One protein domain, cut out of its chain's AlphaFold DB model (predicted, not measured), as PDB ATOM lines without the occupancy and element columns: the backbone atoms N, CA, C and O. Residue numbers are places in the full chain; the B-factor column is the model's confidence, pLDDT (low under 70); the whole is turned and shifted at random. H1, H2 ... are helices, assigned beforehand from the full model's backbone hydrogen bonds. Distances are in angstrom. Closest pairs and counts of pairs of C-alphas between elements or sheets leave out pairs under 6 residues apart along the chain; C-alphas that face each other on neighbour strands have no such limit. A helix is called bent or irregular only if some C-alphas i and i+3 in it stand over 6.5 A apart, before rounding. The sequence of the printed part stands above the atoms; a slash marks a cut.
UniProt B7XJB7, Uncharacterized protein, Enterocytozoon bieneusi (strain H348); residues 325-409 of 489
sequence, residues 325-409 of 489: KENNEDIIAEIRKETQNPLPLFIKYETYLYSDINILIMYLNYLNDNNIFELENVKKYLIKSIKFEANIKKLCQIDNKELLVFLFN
ATOM      1  N   LYS A 325     200.691 153.072 157.656       40.66
ATOM      2  CA  LYS A 325     200.529 152.571 156.278       40.66
ATOM      3  C   LYS A 325     199.271 153.213 155.703       40.66
ATOM      4  O   LYS A 325     198.174 152.713 155.929       40.66
ATOM      5  N   GLU A 326     199.459 154.331 155.019       49.53
ATOM      6  CA  GLU A 326     198.418 155.044 154.284       49.53
ATOM      7  C   GLU A 326     197.795 154.095 153.240       49.53
ATOM      8  O   GLU A 326     198.499 153.369 152.526       49.53
ATOM      9  N   ASN A 327     196.460 154.036 153.195       70.62
ATOM     10  CA  ASN A 327     195.711 153.267 152.198       70.62
ATOM     11  C   ASN A 327     196.037 153.811 150.791       70.62
ATOM     12  O   ASN A 327     196.259 155.009 150.637       70.62
ATOM     13  N   ASN A 328     196.028 152.984 149.734       68.44
ATOM     14  CA  ASN A 328     196.240 153.479 148.360       68.44
ATOM     15  C   ASN A 328     195.236 154.587 148.003       68.44
ATOM     16  O   ASN A 328     195.566 155.507 147.258       68.44
ATOM     17  N   GLU A 329     194.018 154.500 148.538       78.31
ATOM     18  CA  GLU A 329     192.995 155.532 148.379       78.31
ATOM     19  C   GLU A 329     193.368 156.832 149.102       78.31
ATOM     20  O   GLU A 329     193.160 157.905 148.538       78.31
ATOM     21  N   ASP A 330     193.993 156.743 150.280       80.50
ATOM     22  CA  ASP A 330     194.474 157.904 151.036       80.50
ATOM     23  C   ASP A 330     195.643 158.575 150.312       80.50
ATOM     24  O   ASP A 330     195.639 159.790 150.155       80.50
ATOM     25  N   ILE A 331     196.583 157.790 149.774       78.56
ATOM     26  CA  ILE A 331     197.711 158.294 148.972       78.56
ATOM     27  C   ILE A 331     197.200 159.007 147.715       78.56
ATOM     28  O   ILE A 331     197.635 160.111 147.394       78.56
ATOM     29  N   ILE A 332     196.252 158.401 146.992       85.00
ATOM     30  CA  ILE A 332     195.642 159.029 145.813       85.00
ATOM     31  C   ILE A 332     194.914 160.318 146.215       85.00
ATOM     32  O   ILE A 332     195.003 161.312 145.493       85.00
ATOM     33  N   ALA A 333     194.205 160.323 147.345       84.81
ATOM     34  CA  ALA A 333     193.529 161.511 147.853       84.81
ATOM     35  C   ALA A 333     194.521 162.610 148.265       84.81
ATOM     36  O   ALA A 333     194.274 163.774 147.968       84.81
ATOM     37  N   GLU A 334     195.643 162.261 148.895       83.69
ATOM     38  CA  GLU A 334     196.710 163.186 149.294       83.69
ATOM     39  C   GLU A 334     197.376 163.818 148.069       83.69
ATOM     40  O   GLU A 334     197.433 165.042 147.972       83.69
ATOM     41  N   ILE A 335     197.760 163.012 147.072       83.12
ATOM     42  CA  ILE A 335     198.332 163.519 145.817       83.12
ATOM     43  C   ILE A 335     197.332 164.425 145.084       83.12
ATOM     44  O   ILE A 335     197.724 165.440 144.524       83.12
ATOM     45  N   ARG A 336     196.032 164.095 145.090       85.50
ATOM     46  CA  ARG A 336     194.996 164.939 144.463       85.50
ATOM     47  C   ARG A 336     194.749 166.255 145.196       85.50
ATOM     48  O   ARG A 336     194.312 167.207 144.557       85.50
ATOM     49  N   LYS A 337     194.956 166.295 146.515       84.88
ATOM     50  CA  LYS A 337     194.805 167.519 147.317       84.88
ATOM     51  C   LYS A 337     195.932 168.513 147.051       84.88
ATOM     52  O   LYS A 337     195.696 169.712 147.155       84.88
ATOM     53  N   GLU A 338     197.118 168.031 146.695       79.94
ATOM     54  CA  GLU A 338     198.262 168.880 146.371       79.94
ATOM     55  C   GLU A 338     198.226 169.317 144.899       79.94
ATOM     56  O   GLU A 338     198.733 168.643 144.003       79.94
ATOM     57  N   THR A 339     197.585 170.458 144.643       68.69
ATOM     58  CA  THR A 339     197.370 170.970 143.283       68.69
ATOM     59  C   THR A 339     198.535 171.793 142.737       68.69
ATOM     60  O   THR A 339     198.583 172.006 141.529       68.69
ATOM     61  N   GLN A 340     199.441 172.301 143.584       70.00
ATOM     62  CA  GLN A 340     200.497 173.217 143.132       70.00
ATOM     63  C   GLN A 340     201.766 172.482 142.702       70.00
ATOM     64  O   GLN A 340     202.331 172.808 141.661       70.00
ATOM     65  N   ASN A 341     202.220 171.493 143.476       76.31
ATOM     66  CA  ASN A 341     203.381 170.682 143.110       76.31
ATOM     67  C   ASN A 341     203.360 169.305 143.803       76.31
ATOM     68  O   ASN A 341     203.956 169.142 144.868       76.31
ATOM     69  N   PRO A 342     202.724 168.285 143.203       76.81
ATOM     70  CA  PRO A 342     202.661 166.937 143.769       76.81
ATOM     71  C   PRO A 342     203.976 166.139 143.655       76.81
ATOM     72  O   PRO A 342     204.039 164.999 144.122       76.81
ATOM     73  N   LEU A 343     205.045 166.683 143.054       72.94
ATOM     74  CA  LEU A 343     206.306 165.956 142.849       72.94
ATOM     75  C   LEU A 343     206.928 165.395 144.146       72.94
ATOM     76  O   LEU A 343     207.316 164.223 144.140       72.94
ATOM     77  N   PRO A 344     206.988 166.138 145.272       65.38
ATOM     78  CA  PRO A 344     207.494 165.601 146.535       65.38
ATOM     79  C   PRO A 344     206.678 164.408 147.042       65.38
ATOM     80  O   PRO A 344     207.246 163.481 147.615       65.38
ATOM     81  N   LEU A 345     205.365 164.385 146.780       65.50
ATOM     82  CA  LEU A 345     204.506 163.252 147.129       65.50
ATOM     83  C   LEU A 345     204.801 162.045 146.235       65.50
ATOM     84  O   LEU A 345     204.929 160.932 146.735       65.50
ATOM     85  N   PHE A 346     205.007 162.235 144.930       73.00
ATOM     86  CA  PHE A 346     205.427 161.129 144.061       73.00
ATOM     87  C   PHE A 346     206.784 160.538 144.464       73.00
ATOM     88  O   PHE A 346     206.964 159.325 144.361       73.00
ATOM     89  N   ILE A 347     207.707 161.359 144.975       64.88
ATOM     90  CA  ILE A 347     208.983 160.898 145.543       64.88
ATOM     91  C   ILE A 347     208.748 160.149 146.866       64.88
ATOM     92  O   ILE A 347     209.242 159.032 147.023       64.88
ATOM     93  N   LYS A 348     207.935 160.702 147.783       67.00
ATOM     94  CA  LYS A 348     207.505 160.040 149.037       67.00
ATOM     95  C   LYS A 348     206.931 158.644 148.751       67.00
ATOM     96  O   LYS A 348     207.224 157.689 149.472       67.00
ATOM     97  N   TYR A 349     206.187 158.505 147.652       75.44
ATOM     98  CA  TYR A 349     205.514 157.274 147.235       75.44
ATOM     99  C   TYR A 349     206.154 156.564 146.034       75.44
ATOM    100  O   TYR A 349     205.472 155.783 145.369       75.44
ATOM    101  N   GLU A 350     207.454 156.738 145.766       69.62
ATOM    102  CA  GLU A 350     208.102 156.196 144.554       69.62
ATOM    103  C   GLU A 350     207.867 154.680 144.385       69.62
ATOM    104  O   GLU A 350     207.634 154.174 143.287       69.62
ATOM    105  N   THR A 351     207.833 153.930 145.491       72.25
ATOM    106  CA  THR A 351     207.558 152.479 145.478       72.25
ATOM    107  C   THR A 351     206.186 152.109 144.889       72.25
ATOM    108  O   THR A 351     206.035 151.038 144.283       72.25
ATOM    109  N   TYR A 352     205.196 152.997 144.998       79.56
ATOM    110  CA  TYR A 352     203.865 152.818 144.428       79.56
ATOM    111  C   TYR A 352     203.845 153.045 142.915       79.56
ATOM    112  O   TYR A 352     203.079 152.374 142.228       79.56
ATOM    113  N   LEU A 353     204.768 153.838 142.355       75.81
ATOM    114  CA  LEU A 353     204.926 153.987 140.899       75.81
ATOM    115  C   LEU A 353     205.270 152.655 140.207       75.81
ATOM    116  O   LEU A 353     204.933 152.444 139.044       75.81
ATOM    117  N   TYR A 354     205.898 151.717 140.926       76.25
ATOM    118  CA  TYR A 354     206.203 150.369 140.427       76.25
ATOM    119  C   TYR A 354     205.053 149.366 140.571       76.25
ATOM    120  O   TYR A 354     205.122 148.263 140.013       76.25
ATOM    121  N   SER A 355     204.051 149.659 141.400       78.56
ATOM    122  CA  SER A 355     203.088 148.655 141.863       78.56
ATOM    123  C   SER A 355     201.628 149.018 141.620       78.56
ATOM    124  O   SER A 355     200.850 148.094 141.380       78.56
ATOM    125  N   ASP A 356     201.281 150.305 141.584       86.31
ATOM    126  CA  ASP A 356     199.935 150.812 141.334       86.31
ATOM    127  C   ASP A 356     199.884 151.627 140.034       86.31
ATOM    128  O   ASP A 356     200.583 152.625 139.851       86.31
ATOM    129  N   ILE A 357     199.032 151.188 139.106       90.62
ATOM    130  CA  ILE A 357     198.906 151.813 137.788       90.62
ATOM    131  C   ILE A 357     198.267 153.204 137.855       90.62
ATOM    132  O   ILE A 357     198.577 154.043 137.019       90.62
ATOM    133  N   ASN A 358     197.383 153.465 138.820       90.75
ATOM    134  CA  ASN A 358     196.679 154.741 138.895       90.75
ATOM    135  C   ASN A 358     197.620 155.841 139.403       90.75
ATOM    136  O   ASN A 358     197.645 156.924 138.827       90.75
ATOM    137  N   ILE A 359     198.445 155.533 140.410       87.88
ATOM    138  CA  ILE A 359     199.469 156.462 140.917       87.88
ATOM    139  C   ILE A 359     200.518 156.728 139.829       87.88
ATOM    140  O   ILE A 359     200.886 157.877 139.598       87.88
ATOM    141  N   LEU A 360     200.937 155.691 139.093       92.31
ATOM    142  CA  LEU A 360     201.832 155.862 137.948       92.31
ATOM    143  C   LEU A 360     201.230 156.778 136.873       92.31
ATOM    144  O   LEU A 360     201.928 157.647 136.368       92.31
ATOM    145  N   ILE A 361     199.951 156.620 136.528       94.12
ATOM    146  CA  ILE A 361     199.287 157.502 135.553       94.12
ATOM    147  C   ILE A 361     199.260 158.945 136.045       94.12
ATOM    148  O   ILE A 361     199.571 159.840 135.269       94.12
ATOM    149  N   MET A 362     198.940 159.176 137.323       91.69
ATOM    150  CA  MET A 362     198.957 160.524 137.895       91.69
ATOM    151  C   MET A 362     200.344 161.161 137.785       91.69
ATOM    152  O   MET A 362     200.452 162.322 137.403       91.69
ATOM    153  N   TYR A 363     201.400 160.391 138.054       91.06
ATOM    154  CA  TYR A 363     202.776 160.861 137.919       91.06
ATOM    155  C   TYR A 363     203.144 161.182 136.468       91.06
ATOM    156  O   TYR A 363     203.687 162.244 136.188       91.06
ATOM    157  N   LEU A 364     202.828 160.287 135.532       93.38
ATOM    158  CA  LEU A 364     203.141 160.490 134.117       93.38
ATOM    159  C   LEU A 364     202.355 161.663 133.520       93.38
ATOM    160  O   LEU A 364     202.938 162.426 132.757       93.38
ATOM    161  N   ASN A 365     201.083 161.837 133.892       93.00
ATOM    162  CA  ASN A 365     200.294 163.006 133.504       93.00
ATOM    163  C   ASN A 365     200.898 164.281 134.085       93.00
ATOM    164  O   ASN A 365     201.136 165.209 133.334       93.00
ATOM    165  N   TYR A 366     201.260 164.296 135.372       89.69
ATOM    166  CA  TYR A 366     201.942 165.445 135.969       89.69
ATOM    167  C   TYR A 366     203.215 165.823 135.198       89.69
ATOM    168  O   TYR A 366     203.410 166.993 134.872       89.69
ATOM    169  N   LEU A 367     204.066 164.846 134.867       89.12
ATOM    170  CA  LEU A 367     205.276 165.105 134.085       89.12
ATOM    171  C   LEU A 367     204.959 165.635 132.680       89.12
ATOM    172  O   LEU A 367     205.658 166.520 132.191       89.12
ATOM    173  N   ASN A 368     203.925 165.087 132.036       91.94
ATOM    174  CA  ASN A 368     203.494 165.484 130.697       91.94
ATOM    175  C   ASN A 368     202.919 166.906 130.691       91.94
ATOM    176  O   ASN A 368     203.358 167.739 129.907       91.94
ATOM    177  N   ASP A 369     202.006 167.201 131.615       90.38
ATOM    178  CA  ASP A 369     201.313 168.486 131.739       90.38
ATOM    179  C   ASP A 369     202.284 169.629 132.083       90.38
ATOM    180  O   ASP A 369     202.065 170.775 131.695       90.38
ATOM    181  N   ASN A 370     203.392 169.316 132.765       86.62
ATOM    182  CA  ASN A 370     204.453 170.273 133.095       86.62
ATOM    183  C   ASN A 370     205.608 170.297 132.077       86.62
ATOM    184  O   ASN A 370     206.601 170.980 132.315       86.62
ATOM    185  N   ASN A 371     205.511 169.572 130.955       88.25
ATOM    186  CA  ASN A 371     206.560 169.475 129.927       88.25
ATOM    187  C   ASN A 371     207.944 169.041 130.461       88.25
ATOM    188  O   ASN A 371     208.977 169.443 129.934       88.25
ATOM    189  N   ILE A 372     207.971 168.206 131.502       89.25
ATOM    190  CA  ILE A 372     209.193 167.641 132.114       89.25
ATOM    191  C   ILE A 372     209.262 166.116 131.940       89.25
ATOM    192  O   ILE A 372     209.974 165.410 132.658       89.25
ATOM    193  N   PHE A 373     208.461 165.578 131.020       91.75
ATOM    194  CA  PHE A 373     208.444 164.159 130.715       91.75
ATOM    195  C   PHE A 373     209.712 163.763 129.957       91.75
ATOM    196  O   PHE A 373     209.912 164.168 128.818       91.75
ATOM    197  N   GLU A 374     210.517 162.896 130.566       89.75
ATOM    198  CA  GLU A 374     211.653 162.246 129.917       89.75
ATOM    199  C   GLU A 374     211.492 160.728 130.016       89.75
ATOM    200  O   GLU A 374     211.494 160.156 131.117       89.75
ATOM    201  N   LEU A 375     211.381 160.052 128.867       91.00
ATOM    202  CA  LEU A 375     211.164 158.602 128.812       91.00
ATOM    203  C   LEU A 375     212.208 157.814 129.624       91.00
ATOM    204  O   LEU A 375     211.880 156.815 130.273       91.00
ATOM    205  N   GLU A 376     213.459 158.267 129.612       88.06
ATOM    206  CA  GLU A 376     214.584 157.590 130.256       88.06
ATOM    207  C   GLU A 376     214.427 157.508 131.784       88.06
ATOM    208  O   GLU A 376     214.750 156.478 132.386       88.06
ATOM    209  N   ASN A 377     213.817 158.527 132.395       82.38
ATOM    210  CA  ASN A 377     213.585 158.604 133.839       82.38
ATOM    211  C   ASN A 377     212.394 157.747 134.285       82.38
ATOM    212  O   ASN A 377     212.353 157.255 135.418       82.38
ATOM    213  N   VAL A 378     211.426 157.525 133.390       87.25
ATOM    214  CA  VAL A 378     210.165 156.844 133.724       87.25
ATOM    215  C   VAL A 378     210.089 155.400 133.241       87.25
ATOM    216  O   VAL A 378     209.300 154.616 133.778       87.25
ATOM    217  N   LYS A 379     210.931 154.988 132.282       89.19
ATOM    218  CA  LYS A 379     210.906 153.626 131.715       89.19
ATOM    219  C   LYS A 379     210.986 152.535 132.782       89.19
ATOM    220  O   LYS A 379     210.350 151.490 132.633       89.19
ATOM    221  N   LYS A 380     211.711 152.787 133.882       86.56
ATOM    222  CA  LYS A 380     211.874 151.850 135.006       86.56
ATOM    223  C   LYS A 380     210.537 151.475 135.663       86.56
ATOM    224  O   LYS A 380     210.378 150.331 136.088       86.56
ATOM    225  N   TYR A 381     209.557 152.380 135.669       86.50
ATOM    226  CA  TYR A 381     208.221 152.142 136.230       86.50
ATOM    227  C   TYR A 381     207.281 151.419 135.248       86.50
ATOM    228  O   TYR A 381     206.394 150.665 135.651       86.50
ATOM    229  N   LEU A 382     207.499 151.580 133.939       89.00
ATOM    230  CA  LEU A 382     206.620 151.039 132.896       89.00
ATOM    231  C   LEU A 382     206.768 149.520 132.697       89.00
ATOM    232  O   LEU A 382     205.798 148.853 132.336       89.00
ATOM    233  N   ILE A 383     207.951 148.946 132.962       86.75
ATOM    234  CA  ILE A 383     208.306 147.547 132.630       86.75
ATOM    235  C   ILE A 383     207.308 146.520 133.188       86.75
ATOM    236  O   ILE A 383     206.995 145.522 132.532       86.75
ATOM    237  N   LYS A 384     206.810 146.727 134.411       86.19
ATOM    238  CA  LYS A 384     205.837 145.810 135.021       86.19
ATOM    239  C   LYS A 384     204.434 146.031 134.456       86.19
ATOM    240  O   LYS A 384     203.724 145.056 134.213       86.19
ATOM    241  N   SER A 385     204.064 147.284 134.209       86.50
ATOM    242  CA  SER A 385     202.744 147.687 133.725       86.50
ATOM    243  C   SER A 385     202.466 147.199 132.305       86.50
ATOM    244  O   SER A 385     201.378 146.690 132.047       86.50
ATOM    245  N   ILE A 386     203.459 147.223 131.410       90.00
ATOM    246  CA  ILE A 386     203.302 146.767 130.016       90.00
ATOM    247  C   ILE A 386     203.056 145.256 129.865       90.00
ATOM    248  O   ILE A 386     202.727 144.794 128.778       90.00
ATOM    249  N   LYS A 387     203.183 144.462 130.939       87.25
ATOM    250  CA  LYS A 387     202.833 143.030 130.918       87.25
ATOM    251  C   LYS A 387     201.323 142.787 130.941       87.25
ATOM    252  O   LYS A 387     200.884 141.690 130.608       87.25
ATOM    253  N   PHE A 388     200.536 143.786 131.342       88.88
ATOM    254  CA  PHE A 388     199.095 143.662 131.531       88.88
ATOM    255  C   PHE A 388     198.344 144.526 130.524       88.88
ATOM    256  O   PHE A 388     198.528 145.738 130.459       88.88
ATOM    257  N   GLU A 389     197.442 143.915 129.759       87.94
ATOM    258  CA  GLU A 389     196.720 144.622 128.700       87.94
ATOM    259  C   GLU A 389     195.829 145.757 129.211       87.94
ATOM    260  O   GLU A 389     195.776 146.816 128.590       87.94
ATOM    261  N   ALA A 390     195.184 145.573 130.366       90.69
ATOM    262  CA  ALA A 390     194.385 146.618 130.997       90.69
ATOM    263  C   ALA A 390     195.223 147.867 131.326       90.69
ATOM    264  O   ALA A 390     194.757 148.988 131.140       90.69
ATOM    265  N   ASN A 391     196.477 147.681 131.745       92.94
ATOM    266  CA  ASN A 391     197.375 148.788 132.066       92.94
ATOM    267  C   ASN A 391     197.872 149.486 130.799       92.94
ATOM    268  O   ASN A 391     197.919 150.709 130.776       92.94
ATOM    269  N   ILE A 392     198.175 148.733 129.733       92.25
ATOM    270  CA  ILE A 392     198.524 149.317 128.428       92.25
ATOM    271  C   ILE A 392     197.395 150.232 127.944       92.25
ATOM    272  O   ILE A 392     197.670 151.355 127.542       92.25
ATOM    273  N   LYS A 393     196.131 149.788 128.027       91.31
ATOM    274  CA  LYS A 393     194.979 150.611 127.622       91.31
ATOM    275  C   LYS A 393     194.933 151.944 128.367       91.31
ATOM    276  O   LYS A 393     194.699 152.960 127.730       91.31
ATOM    277  N   LYS A 394     195.186 151.940 129.679       93.44
ATOM    278  CA  LYS A 394     195.236 153.174 130.471       93.44
ATOM    279  C   LYS A 394     196.440 154.052 130.112       93.44
ATOM    280  O   LYS A 394     196.289 155.253 129.964       93.44
ATOM    281  N   LEU A 395     197.623 153.464 129.920       94.75
ATOM    282  CA  LEU A 395     198.825 154.213 129.528       94.75
ATOM    283  C   LEU A 395     198.688 154.856 128.140       94.75
ATOM    284  O   LEU A 395     199.205 155.941 127.926       94.75
ATOM    285  N   CYS A 396     197.957 154.230 127.212       93.19
ATOM    286  CA  CYS A 396     197.662 154.814 125.901       93.19
ATOM    287  C   CYS A 396     196.737 156.041 125.950       93.19
ATOM    288  O   CYS A 396     196.589 156.710 124.930       93.19
ATOM    289  N   GLN A 397     196.089 156.314 127.087       92.12
ATOM    290  CA  GLN A 397     195.290 157.528 127.285       92.12
ATOM    291  C   GLN A 397     196.159 158.742 127.629       92.12
ATOM    292  O   GLN A 397     195.650 159.855 127.631       92.12
ATOM    293  N   ILE A 398     197.443 158.528 127.927       92.00
ATOM    294  CA  ILE A 398     198.399 159.606 128.154       92.00
ATOM    295  C   ILE A 398     198.880 160.093 126.791       92.00
ATOM    296  O   ILE A 398     199.532 159.363 126.038       92.00
ATOM    297  N   ASP A 399     198.531 161.335 126.492       86.88
ATOM    298  CA  ASP A 399     198.790 162.019 125.232       86.88
ATOM    299  C   ASP A 399     200.260 162.469 125.147       86.88
ATOM    300  O   ASP A 399     200.595 163.643 125.286       86.88
ATOM    301  N   ASN A 400     201.158 161.495 124.959       93.25
ATOM    302  CA  ASN A 400     202.600 161.705 124.840       93.25
ATOM    303  C   ASN A 400     203.223 160.799 123.760       93.25
ATOM    304  O   ASN A 400     203.143 159.566 123.828       93.25
ATOM    305  N   LYS A 401     203.885 161.409 122.766       92.75
ATOM    306  CA  LYS A 401     204.484 160.699 121.623       92.75
ATOM    307  C   LYS A 401     205.570 159.706 122.044       92.75
ATOM    308  O   LYS A 401     205.529 158.555 121.609       92.75
ATOM    309  N   GLU A 402     206.518 160.110 122.891       94.06
ATOM    310  CA  GLU A 402     207.639 159.254 123.313       94.06
ATOM    311  C   GLU A 402     207.156 158.001 124.047       94.06
ATOM    312  O   GLU A 402     207.612 156.886 123.773       94.06
ATOM    313  N   LEU A 403     206.175 158.171 124.937       94.88
ATOM    314  CA  LEU A 403     205.543 157.071 125.650       94.88
ATOM    315  C   LEU A 403     204.857 156.100 124.683       94.88
ATOM    316  O   LEU A 403     205.056 154.889 124.784       94.88
ATOM    317  N   LEU A 404     204.065 156.604 123.733       94.56
ATOM    318  CA  LEU A 404     203.350 155.766 122.769       94.56
ATOM    319  C   LEU A 404     204.309 155.012 121.838       94.56
ATOM    320  O   LEU A 404     204.097 153.821 121.592       94.56
ATOM    321  N   VAL A 405     205.393 155.654 121.387       93.75
ATOM    322  CA  VAL A 405     206.467 155.002 120.616       93.75
ATOM    323  C   VAL A 405     207.108 153.885 121.438       93.75
ATOM    324  O   VAL A 405     207.245 152.759 120.954       93.75
ATOM    325  N   PHE A 406     207.441 154.146 122.705       94.44
ATOM    326  CA  PHE A 406     208.000 153.137 123.604       94.44
ATOM    327  C   PHE A 406     207.053 151.945 123.801       94.44
ATOM    328  O   PHE A 406     207.463 150.789 123.652       94.44
ATOM    329  N   LEU A 407     205.780 152.210 124.106       94.38
ATOM    330  CA  LEU A 407     204.761 151.177 124.284       94.38
ATOM    331  C   LEU A 407     204.591 150.347 123.011       94.38
ATOM    332  O   LEU A 407     204.485 149.120 123.092       94.38
ATOM    333  N   PHE A 408     204.595 150.987 121.841       93.50
ATOM    334  CA  PHE A 408     204.457 150.293 120.569       93.50
ATOM    335  C   PHE A 408     205.674 149.407 120.293       93.50
ATOM    336  O   PHE A 408     205.506 148.209 120.093       93.50
ATOM    337  N   ASN A 409     206.892 149.936 120.423       90.62
ATOM    338  CA  ASN A 409     208.129 149.177 120.213       90.62
ATOM    339  C   ASN A 409     208.278 147.987 121.174       90.62
ATOM    340  O   ASN A 409     208.947 147.003 120.855       90.62
TER     341      ASN A 409
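What this domain is: This is residues 325 to 409 of the 489 residues of an uncharacterized protein of Enterocytozoon bieneusi (strain H348) (UniProt B7XJB7). The chain winds to and fro in stacked turns, from H1 at one end of the longest axis, past H4 near the middle, to H7 at the other end. H1, H4 and H6 run one way on one side of the stack; H2 and H5 run back on the other side, H7 runs back too but lies between the two sides, at about the level of H4, and the short H3 comes between H2 and H4 along the chain. You will find 85 printed residues with seven named helices, H1 to H7 in order, and no named strand; the class is all helix. The whole is compact, with a radius of gyration of the C-alphas of 12.4 A, and spans 36 by 26 by 19 A.

Where its parts are: Find C-alpha 328 at (196.240, 153.479, 148.360); from there H1, residues 328 to 337, runs 14.2 A. H2 follows as residues 343 to 348, 8.6 A, and H3 as residues 350 to 353, 5.3 A. Look next for C-alpha 357 at (198.906, 151.813, 137.788), where H4 begins, the longest helix, residues 357 to 369, 17.9 A. H5 is residues 375 to 385, 14.6 A; it is irregular, with C-alphas 377 and 380 standing 7.1 A apart. H6 is residues 389 to 395, 9.9 A. H7, residues 401 to 409, runs 12.2 A to C-alpha 409 at (208.129, 149.177, 120.213).

How they stand to each other: H4 is the hub, touching H3, H5 and H6. Coming from the first residue, see that H1 is close to H4 but not clearly touching it: their closest C-alphas, of Ile 332 and Ile 359, are 6.7 A apart. H2 is likewise close but not clearly touching H4, closest at the C-alphas of Phe 346 and Tyr 363, 6.7 A. H3 and H4 touch only at the corner, by residues 359 to 363 of H4 alone, closest at the C-alphas of Leu 353 and Leu 360, 4.7 A. H4 and H5 form a helical hairpin and only just touch, with 3 pairs of C-alphas within 8 A; the closest are those of Ile 357 and Ser 385, 6.9 A, at a shallow tilt of 21 degrees, opposite ways. H6 and H4 only just touch, also with 3 pairs, by residues 357 to 361 of H4 alone; the closest C-alphas, of Ile 357 and Asn 391, are 6.7 A apart. H7 is close to H5 but not clearly touching it, at a steep tilt of 46 degrees, with the C-alphas of Leu 375 and Glu 402 closest at 6.6 A. H4 and H7 are apart, as are H1 and H7. In H1, H2, H4, H6 and H7 every O i to N i+4 pair is within hydrogen-bond range; in H5 1 of 7 is, beside 4 of 8 O i to N i+3 pairs, and H3 is too short for an O i to N i+4 pair.

The domain as a whole: The C-alphas of Lys 325 and Asn 409, the two farthest apart, are 37.0 A apart. The printed part has no cut, and its six links between helices are tight. The mean pLDDT of the printed part is 84.3; look for values under 70 at residues 325 to 326, 328, 339, 344 to 345, 347 to 348 and 350.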